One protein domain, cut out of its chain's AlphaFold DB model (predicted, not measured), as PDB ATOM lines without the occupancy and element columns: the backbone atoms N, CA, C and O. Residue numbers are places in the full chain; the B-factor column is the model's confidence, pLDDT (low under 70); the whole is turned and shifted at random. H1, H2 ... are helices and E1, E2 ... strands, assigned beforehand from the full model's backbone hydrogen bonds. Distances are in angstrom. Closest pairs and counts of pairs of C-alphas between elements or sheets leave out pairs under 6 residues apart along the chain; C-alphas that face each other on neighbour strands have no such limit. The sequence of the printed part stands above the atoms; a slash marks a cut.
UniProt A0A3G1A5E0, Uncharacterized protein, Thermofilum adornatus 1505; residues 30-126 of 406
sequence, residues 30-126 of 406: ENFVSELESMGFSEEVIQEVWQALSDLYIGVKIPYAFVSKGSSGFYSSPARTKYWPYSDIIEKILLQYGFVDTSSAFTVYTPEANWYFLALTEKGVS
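AT A GLANCE: This is residues 30 to 126 of the 406 residues of an uncharacterized protein of Thermofilum adornatus 1505 (UniProt A0A3G1A5E0). The domain is a rod with a narrow sheet of three strands, E1, E3 and E2, towards one end and a head of helices at the other, where the long helix H2 has H1 and H3 packed on it and the short H4 near it. The long link after E1 runs out past the sheet's far end and folds back along E1 to H3. The printed part has 97 residues, with four named helices and three named strands in the order H1 H2 E1 H3 E2 E3 H4; the sheet is antiparallel and the class is mixed, helices and strands. The whole is only just loose, close to compact, with a radius of gyration of the C-alphas of 15.3 A and spans of 51 by 25 by 19 A.

IN THESE COORDINATES: In the sheet, E1 is residues 61 to 68, 19.7 A long, E3 residues 113 to 120, 22.8 A, and E2 residues 107 to 109. C-alpha 61 is at (-3.470, 37.098, 34.448). H2, residues 43 to 59, is 24.2 A long. H1 is residues 30 to 38, beginning at C-alpha 30 at (-22.635, 37.820, 21.598), H3 residues 88 to 96, and H4 residues 122 to 126, ending at C-alpha 126 at (-12.051, 42.831, 23.867).

HOW THE PARTS SIT: E3 is the inner strand. E1 and E3 are antiparallel at 160 degrees, with N 62 and O 118 2.9 A apart, within hydrogen-bond range; E1 bends by 56 degrees at residue 64. E2 and E3, a hairpin, are antiparallel at 161 degrees, with N 108 and O 115 at 2.9 A. E1, H3 and E2 form a split strand-helix-strand unit, two strands running the same way with E3 between them, and its crossover is right-handed. H2 only grazes the sheet with residues 52 to 59, and H3 with residues 91 to 95. H2 touches H3 with its residues 45 to 52 alone, closest at the C-alphas of Val 49 and Ile 90, 5.7 A. H1 and H2, a helical hairpin, touch at Val 33 and Ile 46, whose C-alphas are the closest at 6.8 A; their tilt of 34 degrees, opposite ways, is shallow, only just short of steep. H2 and H4 are close but not clearly touching, the C-alphas of Tyr 57 and Val 125 being closest at 6.6 A. In H1, H2 and H3 every O i to N i+4 pair is within hydrogen-bond range; in H4 0 of 1 is, and 0 of 2 O i to N i+3 pairs.

THE WHOLE: The C-alphas farthest apart are those of Ser 38 and Ser 72, at 51.2 A. The printed part has no cut. The link from E1 to H3 is long, 19 residues; residues 81 to 82 in it pair antiparallel with residues 65 to 66 of E1. The mean pLDDT of the printed part is 84.0, and residues 70 to 82 are under 70.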
ATOM      1  N   GLU A  30     -21.354  38.340  22.093       89.62
ATOM      2  CA  GLU A  30     -22.635  37.820  21.598       89.62
ATOM      3  C   GLU A  30     -22.430  36.733  20.533       89.62
ATOM      4  O   GLU A  30     -22.955  35.630  20.659       89.62
ATOM      5  N   ASN A  31     -21.586  37.003  19.531       90.38
ATOM      6  CA  ASN A  31     -21.292  36.034  18.474       90.38
ATOM      7  C   ASN A  31     -20.584  34.788  19.020       90.38
ATOM      8  O   ASN A  31     -20.869  33.677  18.580       90.38
ATOM      9  N   PHE A  32     -19.675  34.967  19.981       92.06
ATOM     10  CA  PHE A  32     -19.001  33.857  20.646       92.06
ATOM     11  C   PHE A  32     -19.988  32.972  21.416       92.06
ATOM     12  O   PHE A  32     -19.945  31.750  21.285       92.06
ATOM     13  N   VAL A  33     -20.906  33.574  22.176       90.25
ATOM     14  CA  VAL A  33     -21.939  32.846  22.924       90.25
ATOM     15  C   VAL A  33     -22.854  32.077  21.974       90.25
ATOM     16  O   VAL A  33     -23.014  30.872  22.150       90.25
ATOM     17  N   SER A  34     -23.367  32.719  20.921       92.12
ATOM     18  CA  SER A  34     -24.201  32.041  19.917       92.12
ATOM     19  C   SER A  34     -23.471  30.884  19.230       92.12
ATOM     20  O   SER A  34     -24.076  29.861  18.903       92.12
ATOM     21  N   GLU A  35     -22.161  31.011  19.017       93.25
ATOM     22  CA  GLU A  35     -21.348  29.924  18.480       93.25
ATOM     23  C   GLU A  35     -21.269  28.745  19.465       93.25
ATOM     24  O   GLU A  35     -21.523  27.608  19.059       93.25
ATOM     25  N   LEU A  36     -21.006  28.995  20.753       92.31
ATOM     26  CA  LEU A  36     -20.992  27.944  21.779       92.31
ATOM     27  C   LEU A  36     -22.351  27.232  21.897       92.31
ATOM     28  O   LEU A  36     -22.400  26.001  21.958       92.31
ATOM     29  N   GLU A  37     -23.453  27.981  21.863       92.94
ATOM     30  CA  GLU A  37     -24.811  27.422  21.844       92.94
ATOM     31  C   GLU A  37     -25.021  26.514  20.627       92.94
ATOM     32  O   GLU A  37     -25.514  25.391  20.753       92.94
ATOM     33  N   SER A  38     -24.586  26.957  19.442       93.25
ATOM     34  CA  SER A  38     -24.710  26.181  18.201       93.25
ATOM     35  C   SER A  38     -23.900  24.878  18.216       93.25
ATOM     36  O   SER A  38     -24.275  23.903  17.561       93.25
ATOM     37  N   MET A  39     -22.816  24.838  18.996       92.25
ATOM     38  CA  MET A  39     -21.999  23.644  19.226       92.25
ATOM     39  C   MET A  39     -22.600  22.696  20.274       92.25
ATOM     40  O   MET A  39     -22.082  21.595  20.469       92.25
ATOM     41  N   GLY A  40     -23.698  23.089  20.927       92.94
ATOM     42  CA  GLY A  40     -24.398  22.284  21.926       92.94
ATOM     43  C   GLY A  40     -23.787  22.349  23.325       92.94
ATOM     44  O   GLY A  40     -24.015  21.432  24.117       92.94
ATOM     45  N   PHE A  41     -23.007  23.391  23.642       93.69
ATOM     46  CA  PHE A  41     -22.595  23.641  25.026       93.69
ATOM     47  C   PHE A  41     -23.810  24.010  25.883       93.69
ATOM     48  O   PHE A  41     -24.729  24.684  25.421       93.69
ATOM     49  N   SER A  42     -23.825  23.541  27.133       93.75
ATOM     50  CA  SER A  42     -24.915  23.853  28.056       93.75
ATOM     51  C   SER A  42     -24.819  25.293  28.562       93.75
ATOM     52  O   SER A  42     -23.744  25.899  28.552       93.75
ATOM     53  N   GLU A  43     -25.941  25.824  29.048       94.19
ATOM     54  CA  GLU A  43     -26.000  27.166  29.632       94.19
ATOM     55  C   GLU A  43     -25.007  27.312  30.796       94.19
ATOM     56  O   GLU A  43     -24.338  28.335  30.905       94.19
ATOM     57  N   GLU A  44     -24.809  26.267  31.610       93.56
ATOM     58  CA  GLU A  44     -23.831  26.295  32.702       93.56
ATOM     59  C   GLU A  44     -22.399  26.494  32.194       93.56
ATOM     60  O   GLU A  44     -21.650  27.276  32.776       93.56
ATOM     61  N   VAL A  45     -22.019  25.826  31.097       91.69
ATOM     62  CA  VAL A  45     -20.685  25.987  30.497       91.69
ATOM     63  C   VAL A  45     -20.526  27.393  29.928       91.69
ATOM     64  O   VAL A  45     -19.488  28.017  30.129       91.69
ATOM     65  N   ILE A  46     -21.550  27.914  29.252       93.56
ATOM     66  CA  ILE A  46     -21.535  29.268  28.686       93.56
ATOM     67  C   ILE A  46     -21.376  30.313  29.798       93.56
ATOM     68  O   ILE A  46     -20.518  31.192  29.700       93.56
ATOM     69  N   GLN A  47     -22.132  30.184  30.890       93.19
ATOM     70  CA  GLN A  47     -22.021  31.066  32.054       93.19
ATOM     71  C   GLN A  47     -20.644  30.965  32.718       93.19
ATOM     72  O   GLN A  47     -20.058  31.978  33.103       93.19
ATOM     73  N   GLU A  48     -20.084  29.760  32.823       93.56
ATOM     74  CA  GLU A  48     -18.748  29.549  33.375       93.56
ATOM     75  C   GLU A  48     -17.657  30.197  32.494       93.56
ATOM     76  O   GLU A  48     -16.757  30.859  33.017       93.56
ATOM     77  N   VAL A  49     -17.770  30.096  31.161       94.06
ATOM     78  CA  VAL A  49     -16.889  30.791  30.202       94.06
ATOM     79  C   VAL A  49     -16.992  32.303  30.382       94.06
ATOM     80  O   VAL A  49     -15.976  33.002  30.405       94.06
ATOM     81  N   TRP A  50     -18.212  32.811  30.530       93.25
ATOM     82  CA  TRP A  50     -18.463  34.235  30.679       93.25
ATOM     83  C   TRP A  50     -17.834  34.800  31.949       93.25
ATOM     84  O   TRP A  50     -17.138  35.819  31.927       93.25
ATOM     85  N   GLN A  51     -17.996  34.070  33.052       93.38
ATOM     86  CA  GLN A  51     -17.351  34.387  34.314       93.38
ATOM     87  C   GLN A  51     -15.827  34.322  34.198       93.38
ATOM     88  O   GLN A  51     -15.159  35.197  34.738       93.38
ATOM     89  N   ALA A  52     -15.266  33.324  33.508       93.38
ATOM     90  CA  ALA A  52     -13.823  33.206  33.296       93.38
ATOM     91  C   ALA A  52     -13.240  34.387  32.523       93.38
ATOM     92  O   ALA A  52     -12.223  34.943  32.931       93.38
ATOM     93  N   LEU A  53     -13.903  34.801  31.446       95.06
ATOM     94  CA  LEU A  53     -13.525  35.977  30.670       95.06
ATOM     95  C   LEU A  53     -13.597  37.258  31.510       95.06
ATOM     96  O   LEU A  53     -12.644  38.033  31.523       95.06
ATOM     97  N   SER A  54     -14.691  37.453  32.250       95.00
ATOM     98  CA  SER A  54     -14.870  38.607  33.136       95.00
ATOM     99  C   SER A  54     -13.768  38.694  34.199       95.00
ATOM    100  O   SER A  54     -13.155  39.746  34.368       95.00
ATOM    101  N   ASP A  55     -13.458  37.588  34.871       93.81
ATOM    102  CA  ASP A  55     -12.420  37.552  35.897       93.81
ATOM    103  C   ASP A  55     -11.028  37.763  35.288       93.81
ATOM    104  O   ASP A  55     -10.245  38.568  35.791       93.81
ATOM    105  N   LEU A  56     -10.718  37.116  34.159       93.31
ATOM    106  CA  LEU A  56      -9.460  37.340  33.440       93.31
ATOM    107  C   LEU A  56      -9.288  38.797  33.018       93.31
ATOM    108  O   LEU A  56      -8.166  39.298  33.035       93.31
ATOM    109  N   TYR A  57     -10.373  39.495  32.672       94.75
ATOM    110  CA  TYR A  57     -10.299  40.924  32.391       94.75
ATOM    111  C   TYR A  57      -9.850  41.704  33.626       94.75
ATOM    112  O   TYR A  57      -8.940  42.525  33.528       94.75
ATOM    113  N   ILE A  58     -10.432  41.415  34.794       93.31
ATOM    114  CA  ILE A  58     -10.074  42.081  36.050       93.31
ATOM    115  C   ILE A  58      -8.613  41.789  36.414       93.31
ATOM    116  O   ILE A  58      -7.837  42.719  36.614       93.31
ATOM    117  N   GLY A  59      -8.232  40.512  36.478       85.00
ATOM    118  CA  GLY A  59      -6.926  40.075  36.978       85.00
ATOM    119  C   GLY A  59      -5.790  40.208  35.968       85.00
ATOM    120  O   GLY A  59      -4.631  40.168  36.367       85.00
ATOM    121  N   VAL A  60      -6.109  40.370  34.676       78.44
ATOM    122  CA  VAL A  60      -5.208  40.364  33.500       78.44
ATOM    123  C   VAL A  60      -4.509  39.025  33.279       78.44
ATOM    124  O   VAL A  60      -4.507  38.489  32.167       78.44
ATOM    125  N   LYS A  61      -3.948  38.466  34.348       86.88
ATOM    126  CA  LYS A  61      -3.470  37.098  34.448       86.88
ATOM    127  C   LYS A  61      -3.990  36.491  35.744       86.88
ATOM    128  O   LYS A  61      -3.988  37.137  36.789       86.88
ATOM    129  N   ILE A  62      -4.420  35.239  35.694       86.00
ATOM    130  CA  ILE A  62      -4.902  34.532  36.883       86.00
ATOM    131  C   ILE A  62      -4.027  33.301  37.106       86.00
ATOM    132  O   ILE A  62      -3.792  32.552  36.150       86.00
ATOM    133  N   PRO A  63      -3.522  33.075  38.335       84.75
ATOM    134  CA  PRO A  63      -2.777  31.863  38.639       84.75
ATOM    135  C   PRO A  63      -3.689  30.659  38.411       84.75
ATOM    136  O   PRO A  63      -4.737  30.533  39.041       84.75
ATOM    137  N   TYR A  64      -3.298  29.770  37.501       85.31
ATOM    138  CA  TYR A  64      -4.104  28.595  37.176       85.31
ATOM    139  C   TYR A  64      -3.529  27.317  37.783       85.31
ATOM    140  O   TYR A  64      -4.282  26.403  38.126       85.31
ATOM    141  N   ALA A  65      -2.212  27.258  37.977       84.62
ATOM    142  CA  ALA A  65      -1.542  26.133  38.612       84.62
ATOM    143  C   ALA A  65      -0.225  26.555  39.269       84.62
ATOM    144  O   ALA A  65       0.401  27.536  38.870       84.62
ATOM    145  N   PHE A  66       0.246  25.752  40.222       84.50
ATOM    146  CA  PHE A  66       1.619  25.837  40.717       84.50
ATOM    147  C   PHE A  66       2.231  24.458  40.963       84.50
ATOM    148  O   PHE A  66       1.528  23.458  41.130       84.50
ATOM    149  N   VAL A  67       3.564  24.417  40.970       85.44
ATOM    150  CA  VAL A  67       4.364  23.228  41.278       85.44
ATOM    151  C   VAL A  67       5.385  23.584  42.352       85.44
ATOM    152  O   VAL A  67       6.350  24.296  42.072       85.44
ATOM    153  N   SER A  68       5.187  23.067  43.564       81.06
ATOM    154  CA  SER A  68       6.129  23.229  44.675       81.06
ATOM    155  C   SER A  68       7.454  22.512  44.411       81.06
ATOM    156  O   SER A  68       7.489  21.408  43.858       81.06
ATOM    157  N   LYS A  69       8.556  23.125  44.840       78.69
ATOM    158  CA  LYS A  69       9.906  22.556  44.790       78.69
ATOM    159  C   LYS A  69      10.227  21.891  46.128       78.69
ATOM    160  O   LYS A  69       9.957  22.443  47.190       78.69
ATOM    161  N   GLY A  70      10.793  20.683  46.082       67.00
ATOM    162  CA  GLY A  70      11.268  19.994  47.281       67.00
ATOM    163  C   GLY A  70      12.548  20.628  47.837       67.00
ATOM    164  O   GLY A  70      13.281  21.309  47.120       67.00
ATOM    165  N   SER A  71      12.865  20.334  49.102       59.69
ATOM    166  CA  SER A  71      14.023  20.857  49.854       59.69
ATOM    167  C   SER A  71      15.404  20.552  49.247       59.69
ATOM    168  O   SER A  71      16.409  21.096  49.695       59.69
ATOM    169  N   SER A  72      15.472  19.707  48.219       57.88
ATOM    170  CA  SER A  72      16.688  19.321  47.497       57.88
ATOM    171  C   SER A  72      16.731  19.826  46.046       57.88
ATOM    172  O   SER A  72      17.576  19.382  45.272       57.88
ATOM    173  N   GLY A  73      15.813  20.716  45.642       50.00
ATOM    174  CA  GLY A  73      15.686  21.179  44.252       50.00
ATOM    175  C   GLY A  73      15.100  20.131  43.296       50.00
ATOM    176  O   GLY A  73      14.871  20.420  42.123       50.00
ATOM    177  N   PHE A  74      14.810  18.925  43.793       48.59
ATOM    178  CA  PHE A  74      14.060  17.909  43.071       48.59
ATOM    179  C   PHE A  74      12.561  18.161  43.237       48.59
ATOM    180  O   PHE A  74      12.078  18.430  44.340       48.59
ATOM    181  N   TYR A  75      11.820  18.058  42.132       52.03
ATOM    182  CA  TYR A  75      10.362  18.043  42.149       52.03
ATOM    183  C   TYR A  75       9.910  16.864  43.017       52.03
ATOM    184  O   TYR A  75      10.015  15.707  42.604       52.03
ATOM    185  N   SER A  76       9.413  17.126  44.227       50.72
ATOM    186  CA  SER A  76       8.529  16.167  44.883       50.72
ATOM    187  C   SER A  76       7.366  15.974  43.914       50.72
ATOM    188  O   SER A  76       6.713  16.965  43.611       50.72
ATOM    189  N   SER A  77       7.240  14.767  43.347       46.69
ATOM    190  CA  SER A  77       6.238  14.301  42.366       46.69
ATOM    191  C   SER A  77       5.175  15.348  41.981       46.69
ATOM    192  O   SER A  77       4.465  15.794  42.881       46.69
ATOM    193  N   PRO A  78       5.029  15.744  40.697       46.59
ATOM    194  CA  PRO A  78       4.361  16.977  40.288       46.59
ATOM    195  C   PRO A  78       2.843  16.884  40.481       46.59
ATOM    196  O   PRO A  78       2.078  16.756  39.527       46.59
ATOM    197  N   ALA A  79       2.386  16.965  41.723       51.97
ATOM    198  CA  ALA A  79       1.023  17.325  42.029       51.97
ATOM    199  C   ALA A  79       0.903  18.810  41.682       51.97
ATOM    200  O   ALA A  79       1.251  19.683  42.473       51.97
ATOM    201  N   ARG A  80       0.504  19.088  40.437       60.47
ATOM    202  CA  ARG A  80       0.042  20.419  40.052       60.47
ATOM    203  C   ARG A  80      -1.198  20.699  40.881       60.47
ATOM    204  O   ARG A  80      -2.218  20.038  40.696       60.47
ATOM    205  N   THR A  81      -1.113  21.662  41.782       68.94
ATOM    206  CA  THR A  81      -2.303  22.144  42.474       68.94
ATOM    207  C   THR A  81      -2.937  23.202  41.584       68.94
ATOM    208  O   THR A  81      -2.285  24.179  41.207       68.94
ATOM    209  N   LYS A  82      -4.191  22.966  41.198       65.62
ATOM    210  CA  LYS A  82      -4.962  23.872  40.349       65.62
ATOM    211  C   LYS A  82      -5.478  25.037  41.201       65.62
ATOM    212  O   LYS A  82      -6.196  24.807  42.168       65.62
ATOM    213  N   TYR A  83      -5.086  26.259  40.844       72.19
ATOM    214  CA  TYR A  83      -5.604  27.512  41.414       72.19
ATOM    215  C   TYR A  83      -6.746  28.106  40.584       72.19
ATOM    216  O   TYR A  83      -7.494  28.943  41.075       72.19
ATOM    217  N   TRP A  84      -6.903  27.645  39.344       78.69
ATOM    218  CA  TRP A  84      -7.998  28.041  38.469       78.69
ATOM    219  C   TRP A  84      -9.323  27.473  38.987       78.69
ATOM    220  O   TRP A  84      -9.469  26.246  39.016       78.69
ATOM    221  N   PRO A  85     -10.294  28.321  39.365       80.19
ATOM    222  CA  PRO A  85     -11.541  27.847  39.957       80.19
ATOM    223  C   PRO A  85     -12.498  27.237  38.924       80.19
ATOM    224  O   PRO A  85     -13.522  26.685  39.314       80.19
ATOM    225  N   TYR A  86     -12.176  27.322  37.629       85.31
ATOM    226  CA  TYR A  86     -13.043  26.853  36.552       85.31
ATOM    227  C   TYR A  86     -12.627  25.484  36.018       85.31
ATOM    228  O   TYR A  86     -11.474  25.051  36.129       85.31
ATOM    229  N   SER A  87     -13.574  24.794  35.402       85.81
ATOM    230  CA  SER A  87     -13.401  23.464  34.838       85.81
ATOM    231  C   SER A  87     -12.403  23.442  33.663       85.81
ATOM    232  O   SER A  87     -12.142  24.446  32.998       85.81
ATOM    233  N   ASP A  88     -11.793  22.277  33.407       86.50
ATOM    234  CA  ASP A  88     -10.776  22.117  32.346       86.50
ATOM    235  C   ASP A  88     -11.332  22.402  30.942       86.50
ATOM    236  O   ASP A  88     -10.582  22.705  30.013       86.50
ATOM    237  N   ILE A  89     -12.650  22.269  30.762       89.88
ATOM    238  CA  ILE A  89     -13.298  22.548  29.481       89.88
ATOM    239  C   ILE A  89     -13.267  24.045  29.162       89.88
ATOM    240  O   ILE A  89     -13.052  24.395  28.007       89.88
ATOM    241  N   ILE A  90     -13.359  24.917  30.169       90.69
ATOM    242  CA  ILE A  90     -13.289  26.374  29.995       90.69
ATOM    243  C   ILE A  90     -11.910  26.786  29.509       90.69
ATOM    244  O   ILE A  90     -11.799  27.507  28.525       90.69
ATOM    245  N   GLU A  91     -10.854  26.268  30.138       86.81
ATOM    246  CA  GLU A  91      -9.480  26.518  29.693       86.81
ATOM    247  C   GLU A  91      -9.294  26.093  28.229       86.81
ATOM    248  O   GLU A  91      -8.777  26.861  27.420       86.81
ATOM    249  N   LYS A  92      -9.791  24.905  27.854       90.88
ATOM    250  CA  LYS A  92      -9.724  24.409  26.471       90.88
ATOM    251  C   LYS A  92     -10.496  25.284  25.492       90.88
ATOM    252  O   LYS A  92      -9.969  25.550  24.418       90.88
ATOM    253  N   ILE A  93     -11.700  25.733  25.850       93.69
ATOM    254  CA  ILE A  93     -12.490  26.656  25.027       93.69
ATOM    255  C   ILE A  93     -11.697  27.952  24.835       93.69
ATOM    256  O   ILE A  93     -11.397  28.329  23.707       93.69
ATOM    257  N   LEU A  94     -11.268  28.604  25.917       92.56
ATOM    258  CA  LEU A  94     -10.554  29.879  25.830       92.56
ATOM    259  C   LEU A  94      -9.254  29.769  25.011       92.56
ATOM    260  O   LEU A  94      -8.950  30.671  24.223       92.56
ATOM    261  N   LEU A  95      -8.512  28.664  25.153       91.06
ATOM    262  CA  LEU A  95      -7.316  28.371  24.355       91.06
ATOM    263  C   LEU A  95      -7.655  28.124  22.880       91.06
ATOM    264  O   LEU A  95      -6.992  28.670  22.002       91.06
ATOM    265  N   GLN A  96      -8.694  27.335  22.594       92.62
ATOM    266  CA  GLN A  96      -9.124  27.019  21.229       92.62
ATOM    267  C   GLN A  96      -9.533  28.276  20.456       92.62
ATOM    268  O   GLN A  96      -9.200  28.411  19.279       92.62
ATOM    269  N   TYR A  97     -10.212  29.214  21.117       91.56
ATOM    270  CA  TYR A  97     -10.606  30.491  20.520       91.56
ATOM    271  C   TYR A  97      -9.468  31.525  20.492       91.56
ATOM    272  O   TYR A  97      -9.621  32.597  19.892       91.56
ATOM    273  N   GLY A  98      -8.311  31.204  21.080       91.25
ATOM    274  CA  GLY A  98      -7.143  32.079  21.144       91.25
ATOM    275  C   GLY A  98      -7.364  33.315  22.014       91.25
ATOM    276  O   GLY A  98      -6.738  34.344  21.769       91.25
ATOM    277  N   PHE A  99      -8.276  33.250  22.986       93.50
ATOM    278  CA  PHE A  99      -8.541  34.345  23.923       93.50
ATOM    279  C   PHE A  99      -7.530  34.400  25.059       93.50
ATOM    280  O   PHE A  99      -7.294  35.467  25.620       93.50
ATOM    281  N   VAL A 100      -6.916  33.265  25.382       91.06
ATOM    282  CA  VAL A 100      -5.911  33.164  26.436       91.06
ATOM    283  C   VAL A 100      -4.646  32.481  25.942       91.06
ATOM    284  O   VAL A 100      -4.677  31.715  24.979       91.06
ATOM    285  N   ASP A 101      -3.544  32.756  26.626       87.38
ATOM    286  CA  ASP A 101      -2.250  32.113  26.434       87.38
ATOM    287  C   ASP A 101      -1.706  31.605  27.785       87.38
ATOM    288  O   ASP A 101      -1.954  32.185  28.845       87.38
ATOM    289  N   THR A 102      -0.977  30.491  27.727       82.38
ATOM    290  CA  THR A 102      -0.300  29.818  28.852       82.38
ATOM    291  C   THR A 102       1.219  29.763  28.653       82.38
ATOM    292  O   THR A 102       1.916  28.980  29.302       82.38
ATOM    293  N   SER A 103       1.754  30.565  27.728       78.00
ATOM    294  CA  SER A 103       3.177  30.595  27.413       78.00
ATOM    295  C   SER A 103       4.051  30.867  28.641       78.00
ATOM    296  O   SER A 103       3.654  31.487  29.631       78.00
ATOM    297  N   SER A 104       5.311  30.426  28.568       71.00
ATOM    298  CA  SER A 104       6.286  30.613  29.649       71.00
ATOM    299  C   SER A 104       6.541  32.084  29.992       71.00
ATOM    300  O   SER A 104       7.054  32.364  31.071       71.00
ATOM    301  N   ALA A 105       6.166  33.022  29.113       75.62
ATOM    302  CA  ALA A 105       6.214  34.462  29.373       75.62
ATOM    303  C   ALA A 105       5.331  34.887  30.561       75.62
ATOM    304  O   ALA A 105       5.550  35.942  31.153       75.62
ATOM    305  N   PHE A 106       4.351  34.060  30.925       80.75
ATOM    306  CA  PHE A 106       3.449  34.276  32.052       80.75
ATOM    307  C   PHE A 106       3.742  33.345  33.227       80.75
ATOM    308  O   PHE A 106       2.945  33.257  34.149       80.75
ATOM    309  N   THR A 107       4.865  32.627  33.205       85.88
ATOM    310  CA  THR A 107       5.283  31.762  34.311       85.88
ATOM    311  C   THR A 107       6.239  32.516  35.226       85.88
ATOM    312  O   THR A 107       7.188  33.140  34.756       85.88
ATOM    313  N   VAL A 108       6.025  32.409  36.536       85.00
ATOM    314  CA  VAL A 108       6.924  32.968  37.550       85.00
ATOM    315  C   VAL A 108       7.676  31.829  38.227       85.00
ATOM    316  O   VAL A 108       7.081  30.919  38.810       85.00
ATOM    317  N   TYR A 109       9.002  31.860  38.130       84.94
ATOM    318  CA  TYR A 109       9.880  30.833  38.685       84.94
ATOM    319  C   TYR A 109      10.466  31.315  40.016       84.94
ATOM    320  O   TYR A 109      11.443  32.059  40.012       84.94
ATOM    321  N   THR A 110       9.922  30.862  41.149       81.94
ATOM    322  CA  THR A 110      10.458  31.196  42.483       81.94
ATOM    323  C   THR A 110      11.277  30.036  43.057       81.94
ATOM    324  O   THR A 110      11.165  28.905  42.569       81.94
ATOM    325  N   PRO A 111      12.140  30.254  44.063       80.94
ATOM    326  CA  PRO A 111      12.876  29.167  44.715       80.94
ATOM    327  C   PRO A 111      11.973  28.077  45.317       80.94
ATOM    328  O   PRO A 111      12.347  26.906  45.311       80.94
ATOM    329  N   GLU A 112      10.778  28.446  45.777       79.56
ATOM    330  CA  GLU A 112       9.833  27.582  46.490       79.56
ATOM    331  C   GLU A 112       8.834  26.896  45.553       79.56
ATOM    332  O   GLU A 112       8.442  25.754  45.797       79.56
ATOM    333  N   ALA A 113       8.411  27.561  44.475       81.69
ATOM    334  CA  ALA A 113       7.444  27.020  43.529       81.69
ATOM    335  C   ALA A 113       7.562  27.661  42.139       81.69
ATOM    336  O   ALA A 113       8.000  28.796  41.973       81.69
ATOM    337  N   ASN A 114       7.126  26.931  41.116       87.00
ATOM    338  CA  ASN A 114       6.842  27.522  39.812       87.00
ATOM    339  C   ASN A 114       5.346  27.817  39.722       87.00
ATOM    340  O   ASN A 114       4.539  26.905  39.908       87.00
ATOM    341  N   TRP A 115       4.999  29.060  39.409       87.44
ATOM    342  CA  TRP A 115       3.628  29.536  39.268       87.44
ATOM    343  C   TRP A 115       3.289  29.756  37.806       87.44
ATOM    344  O   TRP A 115       4.050  30.389  37.077       87.44
ATOM    345  N   TYR A 116       2.136  29.251  37.392       87.94
ATOM    346  CA  TYR A 116       1.663  29.326  36.021       87.94
ATOM    347  C   TYR A 116       0.396  30.168  35.972       87.94
ATOM    348  O   TYR A 116      -0.532  29.953  36.758       87.94
ATOM    349  N   PHE A 117       0.358  31.106  35.032       87.88
ATOM    350  CA  PHE A 117      -0.744  32.041  34.879       87.88
ATOM    351  C   PHE A 117      -1.392  31.904  33.505       87.88
ATOM    352  O   PHE A 117      -0.716  31.662  32.505       87.88
ATOM    353  N   LEU A 118      -2.714  32.048  33.490       89.50
ATOM    354  CA  LEU A 118      -3.514  32.177  32.284       89.50
ATOM    355  C   LEU A 118      -3.656  33.670  32.006       89.50
ATOM    356  O   LEU A 118      -4.105  34.397  32.891       89.50
ATOM    357  N   ALA A 119      -3.259  34.130  30.823       91.00
ATOM    358  CA  ALA A 119      -3.272  35.546  30.461       91.00
ATOM    359  C   ALA A 119      -4.155  35.791  29.239       91.00
ATOM    360  O   ALA A 119      -4.188  34.955  28.338       91.00
ATOM    361  N   LEU A 120      -4.832  36.940  29.176       91.25
ATOM    362  CA  LEU A 120      -5.562  37.337  27.968       91.25
ATOM    363  C   LEU A 120      -4.596  37.663  26.823       91.25
ATOM    364  O   LEU A 120      -3.601  38.364  27.008       91.25
ATOM    365  N   THR A 121      -4.926  37.195  25.621       91.12
ATOM    366  CA  THR A 121      -4.310  37.680  24.380       91.12
ATOM    367  C   THR A 121      -4.939  39.012  23.973       91.12
ATOM    368  O   THR A 121      -6.024  39.358  24.441       91.12
ATOM    369  N   GLU A 122      -4.332  39.738  23.031       87.19
ATOM    370  CA  GLU A 122      -4.940  40.957  22.466       87.19
ATOM    371  C   GLU A 122      -6.368  40.714  21.941       87.19
ATOM    372  O   GLU A 122      -7.252  41.542  22.144       87.19
ATOM    373  N   LYS A 123      -6.613  39.539  21.340       87.81
ATOM    374  CA  LYS A 123      -7.942  39.112  20.879       87.81
ATOM    375  C   LYS A 123      -8.900  38.857  22.045       87.81
ATOM    376  O   LYS A 123     -10.076  39.191  21.956       87.81
ATOM    377  N   GLY A 124      -8.420  38.236  23.121       92.25
ATOM    378  CA  GLY A 124      -9.235  37.936  24.297       92.25
ATOM    379  C   GLY A 124      -9.645  39.174  25.085       92.25
ATOM    380  O   GLY A 124     -10.737  39.185  25.646       92.25
ATOM    381  N   VAL A 125      -8.816  40.226  25.102       91.06
ATOM    382  CA  VAL A 125      -9.073  41.447  25.885       91.06
ATOM    383  C   VAL A 125     -10.416  42.090  25.539       91.06
ATOM    384  O   VAL A 125     -11.139  42.471  26.456       91.06
ATOM    385  N   SER A 126     -10.783  42.198  24.258       90.12
ATOM    386  CA  SER A 126     -12.051  42.831  23.867       90.12
ATOM    387  C   SER A 126     -13.269  42.030  24.333       90.12
ATOM    388  O   SER A 126     -14.178  42.595  24.934       90.12
TER     389      SER A 126